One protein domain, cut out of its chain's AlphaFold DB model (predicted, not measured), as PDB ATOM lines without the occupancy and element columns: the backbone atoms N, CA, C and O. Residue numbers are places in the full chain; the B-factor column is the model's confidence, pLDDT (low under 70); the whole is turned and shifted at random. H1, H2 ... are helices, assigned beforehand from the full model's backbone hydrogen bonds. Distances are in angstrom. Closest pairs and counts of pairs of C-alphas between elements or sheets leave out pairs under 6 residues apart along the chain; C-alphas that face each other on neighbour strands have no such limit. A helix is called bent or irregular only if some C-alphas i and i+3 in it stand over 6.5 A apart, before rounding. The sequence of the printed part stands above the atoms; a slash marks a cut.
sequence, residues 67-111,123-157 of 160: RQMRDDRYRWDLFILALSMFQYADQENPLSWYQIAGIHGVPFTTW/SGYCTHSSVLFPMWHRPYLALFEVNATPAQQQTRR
ATOM      1  N   ARG A  67     114.587 127.583 162.951       97.06
ATOM      2  CA  ARG A  67     114.206 127.880 164.342       97.06
ATOM      3  C   ARG A  67     113.691 126.623 165.035       97.06
ATOM      4  O   ARG A  67     114.096 126.384 166.163       97.06
ATOM      5  N   GLN A  68     112.924 125.778 164.345       97.19
ATOM      6  CA  GLN A  68     112.539 124.460 164.869       97.19
ATOM      7  C   GLN A  68     113.760 123.568 165.130       97.19
ATOM      8  O   GLN A  68     113.818 122.883 166.145       97.19
ATOM      9  N   MET A  69     114.755 123.582 164.236       95.12
ATOM     10  CA  MET A  69     116.006 122.843 164.438       95.12
ATOM     11  C   MET A  69     116.794 123.369 165.640       95.12
ATOM     12  O   MET A  69     117.365 122.575 166.378       95.12
ATOM     13  N   ARG A  70     116.827 124.691 165.831       96.31
ATOM     14  CA  ARG A  70     117.506 125.349 166.953       96.31
ATOM     15  C   ARG A  70     116.899 124.984 168.308       96.31
ATOM     16  O   ARG A  70     117.624 124.936 169.297       96.31
ATOM     17  N   ASP A  71     115.592 124.746 168.360       97.44
ATOM     18  CA  ASP A  71     114.905 124.395 169.605       97.44
ATOM     19  C   ASP A  71     115.336 123.001 170.131       97.44
ATOM     20  O   ASP A  71     115.264 122.743 171.332       97.44
ATOM     21  N   ASP A  72     115.876 122.132 169.264       96.19
ATOM     22  CA  ASP A  72     116.646 120.942 169.654       96.19
ATOM     23  C   ASP A  72     118.128 121.312 169.830       96.19
ATOM     24  O   ASP A  72     118.905 121.380 168.874       96.19
ATOM     25  N   ARG A  73     118.534 121.529 171.087       95.81
ATOM     26  CA  ARG A  73     119.893 121.970 171.429       95.81
ATOM     27  C   ARG A  73     120.980 121.020 170.917       95.81
ATOM     28  O   ARG A  73     122.014 121.481 170.452       95.81
ATOM     29  N   TYR A  74     120.745 119.710 170.970       93.50
ATOM     30  CA  TYR A  74     121.738 118.734 170.529       93.50
ATOM     31  C   TYR A  74     121.931 118.797 169.012       93.50
ATOM     32  O   TYR A  74     123.058 118.857 168.518       93.50
ATOM     33  N   ARG A  75     120.826 118.844 168.259       91.38
ATOM     34  CA  ARG A  75     120.877 118.982 166.800       91.38
ATOM     35  C   ARG A  75     121.493 120.314 166.375       91.38
ATOM     36  O   ARG A  75     122.242 120.344 165.400       91.38
ATOM     37  N   TRP A  76     121.198 121.392 167.097       94.62
ATOM     38  CA  TRP A  76     121.770 122.709 166.846       94.62
ATOM     39  C   TRP A  76     123.285 122.739 167.066       94.62
ATOM     40  O   TRP A  76     124.017 123.167 166.175       94.62
ATOM     41  N   ASP A  77     123.758 122.227 168.202       93.88
ATOM     42  CA  ASP A  77     125.186 122.198 168.532       93.88
ATOM     43  C   ASP A  77     125.969 121.368 167.498       93.88
ATOM     44  O   ASP A  77     127.009 121.808 167.005       93.88
ATOM     45  N   LEU A  78     125.429 120.217 167.074       91.12
ATOM     46  CA  LEU A  78     126.018 119.410 165.998       91.12
ATOM     47  C   LEU A  78     126.033 120.125 164.645       91.12
ATOM     48  O   LEU A  78     127.005 119.992 163.901       91.12
ATOM     49  N   PHE A  79     124.974 120.863 164.310       91.50
ATOM     50  CA  PHE A  79     124.918 121.637 163.073       91.50
ATOM     51  C   PHE A  79     126.000 122.722 163.047       91.50
ATOM     52  O   PHE A  79     126.734 122.823 162.065       91.50
ATOM     53  N   ILE A  80     126.144 123.490 164.131       93.00
ATOM     54  CA  ILE A  80     127.179 124.526 164.240       93.00
ATOM     55  C   ILE A  80     128.579 123.909 164.192       93.00
ATOM     56  O   ILE A  80     129.439 124.409 163.466       93.00
ATOM     57  N   LEU A  81     128.804 122.806 164.912       90.88
ATOM     58  CA  LEU A  81     130.097 122.127 164.929       90.88
ATOM     59  C   LEU A  81     130.482 121.606 163.539       90.88
ATOM     60  O   LEU A  81     131.586 121.868 163.069       90.88
ATOM     61  N   ALA A  82     129.568 120.917 162.852       89.31
ATOM     62  CA  ALA A  82     129.846 120.371 161.528       89.31
ATOM     63  C   ALA A  82     130.007 121.455 160.457       89.31
ATOM     64  O   ALA A  82     130.859 121.314 159.580       89.31
ATOM     65  N   LEU A  83     129.238 122.547 160.539       91.56
ATOM     66  CA  LEU A  83     129.408 123.700 159.657       91.56
ATOM     67  C   LEU A  83     130.773 124.368 159.872       91.56
ATOM     68  O   LEU A  83     131.456 124.674 158.898       91.56
ATOM     69  N   SER A  84     131.192 124.528 161.131       91.81
ATOM     70  CA  SER A  84     132.516 125.048 161.489       91.81
ATOM     71  C   SER A  84     133.637 124.166 160.924       91.81
ATOM     72  O   SER A  84     134.544 124.668 160.265       91.81
ATOM     73  N   MET A  85     133.529 122.840 161.070       89.44
ATOM     74  CA  MET A  85     134.471 121.885 160.464       89.44
ATOM     75  C   MET A  85     134.514 121.989 158.939       89.44
ATOM     76  O   MET A  85     135.586 121.973 158.343       89.44
ATOM     77  N   PHE A  86     133.350 122.087 158.298       90.06
ATOM     78  CA  PHE A  86     133.236 122.183 156.844       90.06
ATOM     79  C   PHE A  86     133.879 123.470 156.302       90.06
ATOM     80  O   PHE A  86     134.525 123.440 155.254       90.06
ATOM     81  N   GLN A  87     133.757 124.579 157.037       91.50
ATOM     82  CA  GLN A  87     134.403 125.858 156.726       91.50
ATOM     83  C   GLN A  87     135.908 125.875 157.017       91.50
ATOM     84  O   GLN A  87     136.630 126.625 156.369       91.50
ATOM     85  N   TYR A  88     136.374 125.064 157.969       90.31
ATOM     86  CA  TYR A  88     137.790 124.946 158.329       90.31
ATOM     87  C   TYR A  88     138.608 124.093 157.343       90.31
ATOM     88  O   TYR A  88     139.833 124.175 157.332       90.31
ATOM     89  N   ALA A  89     137.948 123.261 156.533       87.75
ATOM     90  CA  ALA A  89     138.614 122.404 155.558       87.75
ATOM     91  C   ALA A  89     139.514 123.202 154.596       87.75
ATOM     92  O   ALA A  89     139.172 124.312 154.183       87.75
ATOM     93  N   ASP A  90     140.638 122.593 154.217       89.00
ATOM     94  CA  ASP A  90     141.622 123.156 153.292       89.00
ATOM     95  C   ASP A  90     140.973 123.553 151.949       89.00
ATOM     96  O   ASP A  90     140.115 122.836 151.427       89.00
ATOM     97  N   GLN A  91     141.332 124.716 151.396       91.69
ATOM     98  CA  GLN A  91     140.648 125.275 150.224       91.69
ATOM     99  C   GLN A  91     140.985 124.518 148.938       91.69
ATOM    100  O   GLN A  91     140.247 124.612 147.959       91.69
ATOM    101  N   GLU A  92     142.074 123.762 148.921       88.81
ATOM    102  CA  GLU A  92     142.524 122.927 147.823       88.81
ATOM    103  C   GLU A  92     141.733 121.611 147.783       88.81
ATOM    104  O   GLU A  92     141.650 120.961 146.738       88.81
ATOM    105  N   ASN A  93     141.063 121.241 148.881       87.88
ATOM    106  CA  ASN A  93     140.132 120.121 148.893       87.88
ATOM    107  C   ASN A  93     138.877 120.459 148.064       87.88
ATOM    108  O   ASN A  93     138.131 121.369 148.442       87.88
ATOM    109  N   PRO A  94     138.556 119.705 146.991       88.25
ATOM    110  CA  PRO A  94     137.404 119.977 146.123       88.25
ATOM    111  C   PRO A  94     136.048 119.883 146.840       88.25
ATOM    112  O   PRO A  94     135.048 120.382 146.329       88.25
ATOM    113  N   LEU A  95     135.992 119.249 148.013       89.69
ATOM    114  CA  LEU A  95     134.799 119.151 148.854       89.69
ATOM    115  C   LEU A  95     134.795 120.146 150.023       89.69
ATOM    116  O   LEU A  95     133.936 120.040 150.895       89.69
ATOM    117  N   SER A  96     135.732 121.095 150.070       91.19
ATOM    118  CA  SER A  96     135.741 122.162 151.074       91.19
ATOM    119  C   SER A  96     134.587 123.139 150.878       91.19
ATOM    120  O   SER A  96     134.021 123.268 149.787       91.19
ATOM    121  N   TRP A  97     134.265 123.881 151.941       93.38
ATOM    122  CA  TRP A  97     133.321 124.993 151.860       93.38
ATOM    123  C   TRP A  97     133.667 125.949 150.718       93.38
ATOM    124  O   TRP A  97     132.789 126.345 149.954       93.38
ATOM    125  N   TYR A  98     134.951 126.289 150.596       94.88
ATOM    126  CA  TYR A  98     135.454 127.222 149.599       94.88
ATOM    127  C   TYR A  98     135.189 126.729 148.172       94.88
ATOM    128  O   TYR A  98     134.577 127.444 147.378       94.88
ATOM    129  N   GLN A  99     135.571 125.486 147.863       94.44
ATOM    130  CA  GLN A  99     135.391 124.916 146.524       94.44
ATOM    131  C   GLN A  99     133.911 124.750 146.172       94.44
ATOM    132  O   GLN A  99     133.490 125.126 145.079       94.44
ATOM    133  N   ILE A 100     133.090 124.263 147.110       95.44
ATOM    134  CA  ILE A 100     131.649 124.082 146.886       95.44
ATOM    135  C   ILE A 100     130.929 125.432 146.742       95.44
ATOM    136  O   ILE A 100     130.046 125.570 145.896       95.44
ATOM    137  N   ALA A 101     131.299 126.458 147.514       96.56
ATOM    138  CA  ALA A 101     130.783 127.813 147.315       96.56
ATOM    139  C   ALA A 101     131.186 128.369 145.936       96.56
ATOM    140  O   ALA A 101     130.351 128.954 145.244       96.56
ATOM    141  N   GLY A 102     132.424 128.106 145.506       96.06
ATOM    142  CA  GLY A 102     132.964 128.506 144.206       96.06
ATOM    143  C   GLY A 102     132.185 127.960 143.007       96.06
ATOM    144  O   GLY A 102     132.051 128.660 142.007       96.06
ATOM    145  N   ILE A 103     131.555 126.784 143.118       96.69
ATOM    146  CA  ILE A 103     130.667 126.242 142.066       96.69
ATOM    147  C   ILE A 103     129.566 127.253 141.687       96.69
ATOM    148  O   ILE A 103     129.143 127.338 140.532       96.69
ATOM    149  N   HIS A 104     129.079 128.053 142.635       97.06
ATOM    150  CA  HIS A 104     128.027 129.025 142.353       97.06
ATOM    151  C   HIS A 104     128.514 130.208 141.494       97.06
ATOM    152  O   HIS A 104     127.712 130.808 140.775       97.06
ATOM    153  N   GLY A 105     129.803 130.559 141.540       94.94
ATOM    154  CA  GLY A 105     130.303 131.814 140.978       94.94
ATOM    155  C   GLY A 105     131.809 132.007 141.120       94.94
ATOM    156  O   GLY A 105     132.607 131.192 140.670       94.94
ATOM    157  N   VAL A 106     132.197 133.146 141.693       95.00
ATOM    158  CA  VAL A 106     133.607 133.491 141.921       95.00
ATOM    159  C   VAL A 106     134.285 132.439 142.817       95.00
ATOM    160  O   VAL A 106     133.650 131.974 143.764       95.00
ATOM    161  N   PRO A 107     135.555 132.067 142.556       95.38
ATOM    162  CA  PRO A 107     136.493 132.676 141.603       95.38
ATOM    163  C   PRO A 107     136.433 132.131 140.159       95.38
ATOM    164  O   PRO A 107     137.372 132.361 139.403       95.38
ATOM    165  N   PHE A 108     135.355 131.444 139.755       94.31
ATOM    166  CA  PHE A 108     135.186 130.848 138.415       94.31
ATOM    167  C   PHE A 108     136.219 129.763 138.086       94.31
ATOM    168  O   PHE A 108     136.662 129.610 136.948       94.31
ATOM    169  N   THR A 109     136.618 129.010 139.108       93.25
ATOM    170  CA  THR A 109     137.526 127.874 138.970       93.25
ATOM    171  C   THR A 109     136.782 126.623 138.541       93.25
ATOM    172  O   THR A 109     135.591 126.449 138.805       93.25
ATOM    173  N   THR A 110     137.514 125.728 137.889       93.12
ATOM    174  CA  THR A 110     136.988 124.440 137.461       93.12
ATOM    175  C   THR A 110     136.756 123.550 138.675       93.12
ATOM    176  O   THR A 110     137.548 123.521 139.617       93.12
ATOM    177  N   TRP A 111     135.647 122.823 138.663       93.38
ATOM    178  CA  TRP A 111     135.281 121.892 139.717       93.38
ATOM    179  C   TRP A 111     134.984 120.525 139.110       93.38
ATOM    180  O   TRP A 111     134.277 120.416 138.106       93.38
ATOM    181  N   SER A 123     131.833 133.166 134.545       90.75
ATOM    182  CA  SER A 123     130.523 132.706 135.000       90.75
ATOM    183  C   SER A 123     130.673 131.495 135.908       90.75
ATOM    184  O   SER A 123     131.464 130.596 135.637       90.75
ATOM    185  N   GLY A 124     129.874 131.452 136.975       92.75
ATOM    186  CA  GLY A 124     129.707 130.236 137.769       92.75
ATOM    187  C   GLY A 124     128.866 129.194 137.039       92.75
ATOM    188  O   GLY A 124     128.273 129.469 135.992       92.75
ATOM    189  N   TYR A 125     128.749 128.013 137.644       94.88
ATOM    190  CA  TYR A 125     127.909 126.930 137.130       94.88
ATOM    191  C   TYR A 125     126.410 127.207 137.332       94.88
ATOM    192  O   TYR A 125     125.573 126.575 136.686       94.88
ATOM    193  N   CYS A 126     126.060 128.123 138.243       93.44
ATOM    194  CA  CYS A 126     124.682 128.417 138.618       93.44
ATOM    195  C   CYS A 126     123.856 129.001 137.466       93.44
ATOM    196  O   CYS A 126     124.250 129.962 136.807       93.44
ATOM    197  N   THR A 127     122.647 128.462 137.278       91.44
ATOM    198  CA  THR A 127     121.664 129.012 136.338       91.44
ATOM    199  C   THR A 127     120.758 130.017 137.048       91.44
ATOM    200  O   THR A 127     119.911 129.651 137.862       91.44
ATOM    201  N   HIS A 128     120.910 131.300 136.718       93.94
ATOM    202  CA  HIS A 128     120.014 132.371 137.162       93.94
ATOM    203  C   HIS A 128     119.066 132.768 136.031       93.94
ATOM    204  O   HIS A 128     119.393 132.601 134.858       93.94
ATOM    205  N   SER A 129     117.880 133.275 136.379       93.31
ATOM    206  CA  SER A 129     116.874 133.727 135.399       93.31
ATOM    207  C   SER A 129     116.514 132.666 134.346       93.31
ATOM    208  O   SER A 129     116.212 132.982 133.199       93.31
ATOM    209  N   SER A 130     116.560 131.390 134.738       93.62
ATOM    210  CA  SER A 130     116.308 130.231 133.882       93.62
ATOM    211  C   SER A 130     115.319 129.284 134.551       93.62
ATOM    212  O   SER A 130     115.312 129.142 135.774       93.62
ATOM    213  N   VAL A 131     114.532 128.561 133.751       95.94
ATOM    214  CA  VAL A 131     113.668 127.467 134.235       95.94
ATOM    215  C   VAL A 131     114.463 126.338 134.903       95.94
ATOM    216  O   VAL A 131     113.903 125.555 135.667       95.94
ATOM    217  N   LEU A 132     115.774 126.269 134.651       95.75
ATOM    218  CA  LEU A 132     116.685 125.316 135.281       95.75
ATOM    219  C   LEU A 132     117.111 125.726 136.695       95.75
ATOM    220  O   LEU A 132     117.676 124.892 137.400       95.75
ATOM    221  N   PHE A 133     116.790 126.944 137.149       96.12
ATOM    222  CA  PHE A 133     117.135 127.440 138.484       96.12
ATOM    223  C   PHE A 133     116.823 126.429 139.605       96.12
ATOM    224  O   PHE A 133     117.753 126.025 140.309       96.12
ATOM    225  N   PRO A 134     115.576 125.937 139.776       95.88
ATOM    226  CA  PRO A 134     115.284 124.979 140.840       95.88
ATOM    227  C   PRO A 134     115.973 123.628 140.613       95.88
ATOM    228  O   PRO A 134     116.351 122.963 141.573       95.88
ATOM    229  N   MET A 135     116.160 123.217 139.358       95.88
ATOM    230  CA  MET A 135     116.784 121.936 139.025       95.88
ATOM    231  C   MET A 135     118.287 121.930 139.291       95.88
ATOM    232  O   MET A 135     118.821 120.887 139.654       95.88
ATOM    233  N   TRP A 136     118.950 123.080 139.179       95.94
ATOM    234  CA  TRP A 136     120.365 123.243 139.495       95.94
ATOM    235  C   TRP A 136     120.609 123.373 141.006       95.94
ATOM    236  O   TRP A 136     121.483 122.709 141.561       95.94
ATOM    237  N   HIS A 137     119.787 124.163 141.709       97.00
ATOM    238  CA  HIS A 137     119.980 124.401 143.144       97.00
ATOM    239  C   HIS A 137     119.664 123.177 144.011       97.00
ATOM    240  O   HIS A 137     120.230 123.020 145.090       97.00
ATOM    241  N   ARG A 138     118.775 122.280 143.568       94.31
ATOM    242  CA  ARG A 138     118.440 121.053 144.313       94.31
ATOM    243  C   ARG A 138     119.651 120.138 144.564       94.31
ATOM    244  O   ARG A 138     119.888 119.829 145.733       94.31
ATOM    245  N   PRO A 139     120.408 119.692 143.542       94.31
ATOM    246  CA  PRO A 139     121.619 118.903 143.755       94.31
ATOM    247  C   PRO A 139     122.744 119.720 144.400       94.31
ATOM    248  O   PRO A 139     123.508 119.153 145.173       94.31
ATOM    249  N   TYR A 140     122.809 121.038 144.176       95.62
ATOM    250  CA  TYR A 140     123.761 121.913 144.871       95.62
ATOM    251  C   TYR A 140     123.555 121.900 146.395       95.62
ATOM    252  O   TYR A 140     124.486 121.655 147.159       95.62
ATOM    253  N   LEU A 141     122.309 122.065 146.850       94.56
ATOM    254  CA  LEU A 141     121.968 121.985 148.271       94.56
ATOM    255  C   LEU A 141     122.138 120.571 148.836       94.56
ATOM    256  O   LEU A 141     122.488 120.428 150.002       94.56
ATOM    257  N   ALA A 142     121.909 119.525 148.034       92.31
ATOM    258  CA  ALA A 142     122.182 118.150 148.453       92.31
ATOM    259  C   ALA A 142     123.688 117.908 148.661       92.31
ATOM    260  O   ALA A 142     124.073 117.339 149.677       92.31
ATOM    261  N   LEU A 143     124.540 118.389 147.747       91.94
ATOM    262  CA  LEU A 143     125.998 118.350 147.896       91.94
ATOM    263  C   LEU A 143     126.434 119.071 149.176       91.94
ATOM    264  O   LEU A 143     127.229 118.541 149.949       91.94
ATOM    265  N   PHE A 144     125.883 120.254 149.429       92.12
ATOM    266  CA  PHE A 144     126.169 121.016 150.637       92.12
ATOM    267  C   PHE A 144     125.749 120.265 151.912       92.12
ATOM    268  O   PHE A 144     126.532 120.144 152.849       92.12
ATOM    269  N   GLU A 145     124.533 119.714 151.937       90.12
ATOM    270  CA  GLU A 145     123.985 118.941 153.059       90.12
ATOM    271  C   GLU A 145     124.830 117.693 153.361       90.12
ATOM    272  O   GLU A 145     125.153 117.428 154.517       90.12
ATOM    273  N   VAL A 146     125.265 116.959 152.334       84.75
ATOM    274  CA  VAL A 146     126.155 115.797 152.491       84.75
ATOM    275  C   VAL A 146     127.483 116.205 153.138       84.75
ATOM    276  O   VAL A 146     127.918 115.552 154.084       84.75
ATOM    277  N   ASN A 147     128.106 117.305 152.710       83.31
ATOM    278  CA  ASN A 147     129.414 117.718 153.236       83.31
ATOM    279  C   ASN A 147     129.349 118.384 154.621       83.31
ATOM    280  O   ASN A 147     130.269 118.225 155.428       83.31
ATOM    281  N   ALA A 148     128.235 119.047 154.936       79.25
ATOM    282  CA  ALA A 148     127.992 119.679 156.231       79.25
ATOM    283  C   ALA A 148     127.462 118.713 157.316       79.25
ATOM    284  O   ALA A 148     127.160 119.159 158.421       79.25
ATOM    285  N   THR A 149     127.316 117.407 157.045       71.69
ATOM    286  CA  THR A 149     126.788 116.441 158.033       71.69
ATOM    287  C   THR A 149     127.882 115.603 158.698       71.69
ATOM    288  O   THR A 149     128.651 114.953 157.990       71.69
ATOM    289  N   PRO A 150     127.899 115.477 160.046       61.78
ATOM    290  CA  PRO A 150     128.894 114.674 160.767       61.78
ATOM    291  C   PRO A 150     128.964 113.212 160.315       61.78
ATOM    292  O   PRO A 150     130.041 112.628 160.279       61.78
ATOM    293  N   ALA A 151     127.828 112.610 159.945       52.59
ATOM    294  CA  ALA A 151     127.754 111.198 159.566       52.59
ATOM    295  C   ALA A 151     128.609 110.876 158.332       52.59
ATOM    296  O   ALA A 151     129.269 109.843 158.304       52.59
ATOM    297  N   GLN A 152     128.662 111.784 157.352       52.84
ATOM    298  CA  GLN A 152     129.554 111.662 156.195       52.84
ATOM    299  C   GLN A 152     131.013 111.935 156.565       52.84
ATOM    300  O   GLN A 152     131.921 111.405 155.934       52.84
ATOM    301  N   GLN A 153     131.255 112.719 157.617       54.22
ATOM    302  CA  GLN A 153     132.592 112.913 158.182       54.22
ATOM    303  C   GLN A 153     133.056 111.696 159.005       54.22
ATOM    304  O   GLN A 153     134.255 111.451 159.106       54.22
ATOM    305  N   GLN A 154     132.130 110.895 159.543       45.94
ATOM    306  CA  GLN A 154     132.411 109.708 160.356       45.94
ATOM    307  C   GLN A 154     132.470 108.402 159.550       45.94
ATOM    308  O   GLN A 154     133.278 107.536 159.879       45.94
ATOM    309  N   THR A 155     131.739 108.270 158.439       47.34
ATOM    310  CA  THR A 155     132.014 107.216 157.439       47.34
ATOM    311  C   THR A 155     133.402 107.373 156.807       47.34
ATOM    312  O   THR A 155     133.952 106.411 156.288       47.34
ATOM    313  N   ARG A 156     134.022 108.556 156.921       51.25
ATOM    314  CA  ARG A 156     135.447 108.784 156.618       51.25
ATOM    315  C   ARG A 156     136.409 108.370 157.748       51.25
ATOM    316  O   ARG A 156     137.614 108.543 157.588       51.25
ATOM    317  N   ARG A 157     135.917 107.819 158.869       48.31
ATOM    318  CA  ARG A 157     136.728 107.322 160.002       48.31
ATOM    319  C   ARG A 157     136.710 105.806 160.191       48.31
ATOM    320  O   ARG A 157     137.707 105.273 160.651       48.31
TER     321      ARG A 157
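Overview. This is residues 67 to 111 and 123 to 157 of the 160 residues of the protein "Tyrosinase_Cu-bd domain-containing protein" of Ustilaginoidea virens (UniProt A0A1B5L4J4). Two long helices, H2 and H4, make a loose L: they come near each other at the ends where H2 finishes and H4 finishes. H3 runs side by side with H4, short H1 makes a corner with the first end of H2, and short H5 sits near the corner of the L. The printed part has 80 residues with five named helices, H1 to H5 in order, and no named strand: all helix. It is only just loose, close to compact, with a radius of gyration of the C-alphas of 14.4 A and spans of 38 by 30 by 20 A.

Along the chain. H1 is residues 67 to 71, from C-alpha 67 at (114.206, 127.880, 164.342). H2, residues 73 to 88, is 22.4 A long. H3 is residues 97 to 102. H4, residues 133 to 147, is 21.5 A long and neither bent nor irregular, but only just: C-alphas 136 and 139 are 6.2 A apart. H5, residues 150 to 154, ends at C-alpha 154 at (132.411, 109.708, 160.356).

Arrangement. H1 and H2 only just touch, with 3 pairs of C-alphas within 8 A, and only at the corner; the closest C-alphas are those of Arg 70 and Trp 76, 5.0 A. H2 touches H3 with residues 86 to 88 alone, closest C-alphas Gln 87 and Trp 97 at 5.1 A, at a steep tilt of 64 degrees, the same way. H3 and H4 are close but not clearly touching, closest C-alphas Ile 100 and Phe 144 at 7.3 A, at a shallow tilt of 20 degrees, opposite ways. H2 and H4 are also close but not clearly touching, Phe 86 and Asn 147 having the closest C-alphas at 6.9 A, about perpendicular at 83 degrees. H2 and H5 are close but not clearly touching, with the closest C-alphas, Ala 82 and Pro 150, 5.8 A apart. In H1, H2, H3 and H5 every O i to N i+4 pair is within hydrogen-bond range; in H4, 10 of 11 are.

Size, cuts and confidence. The farthest C-alphas, Ser 129 and Arg 157, are 41.2 A apart. Residues 112 to 122 are not printed, and C-alphas 111 and 123 are 12.7 A apart across this cut. Of the links printed whole, none is long. Residues 129 to 134 stand free, and residues 150 to 157 have pLDDT under 70.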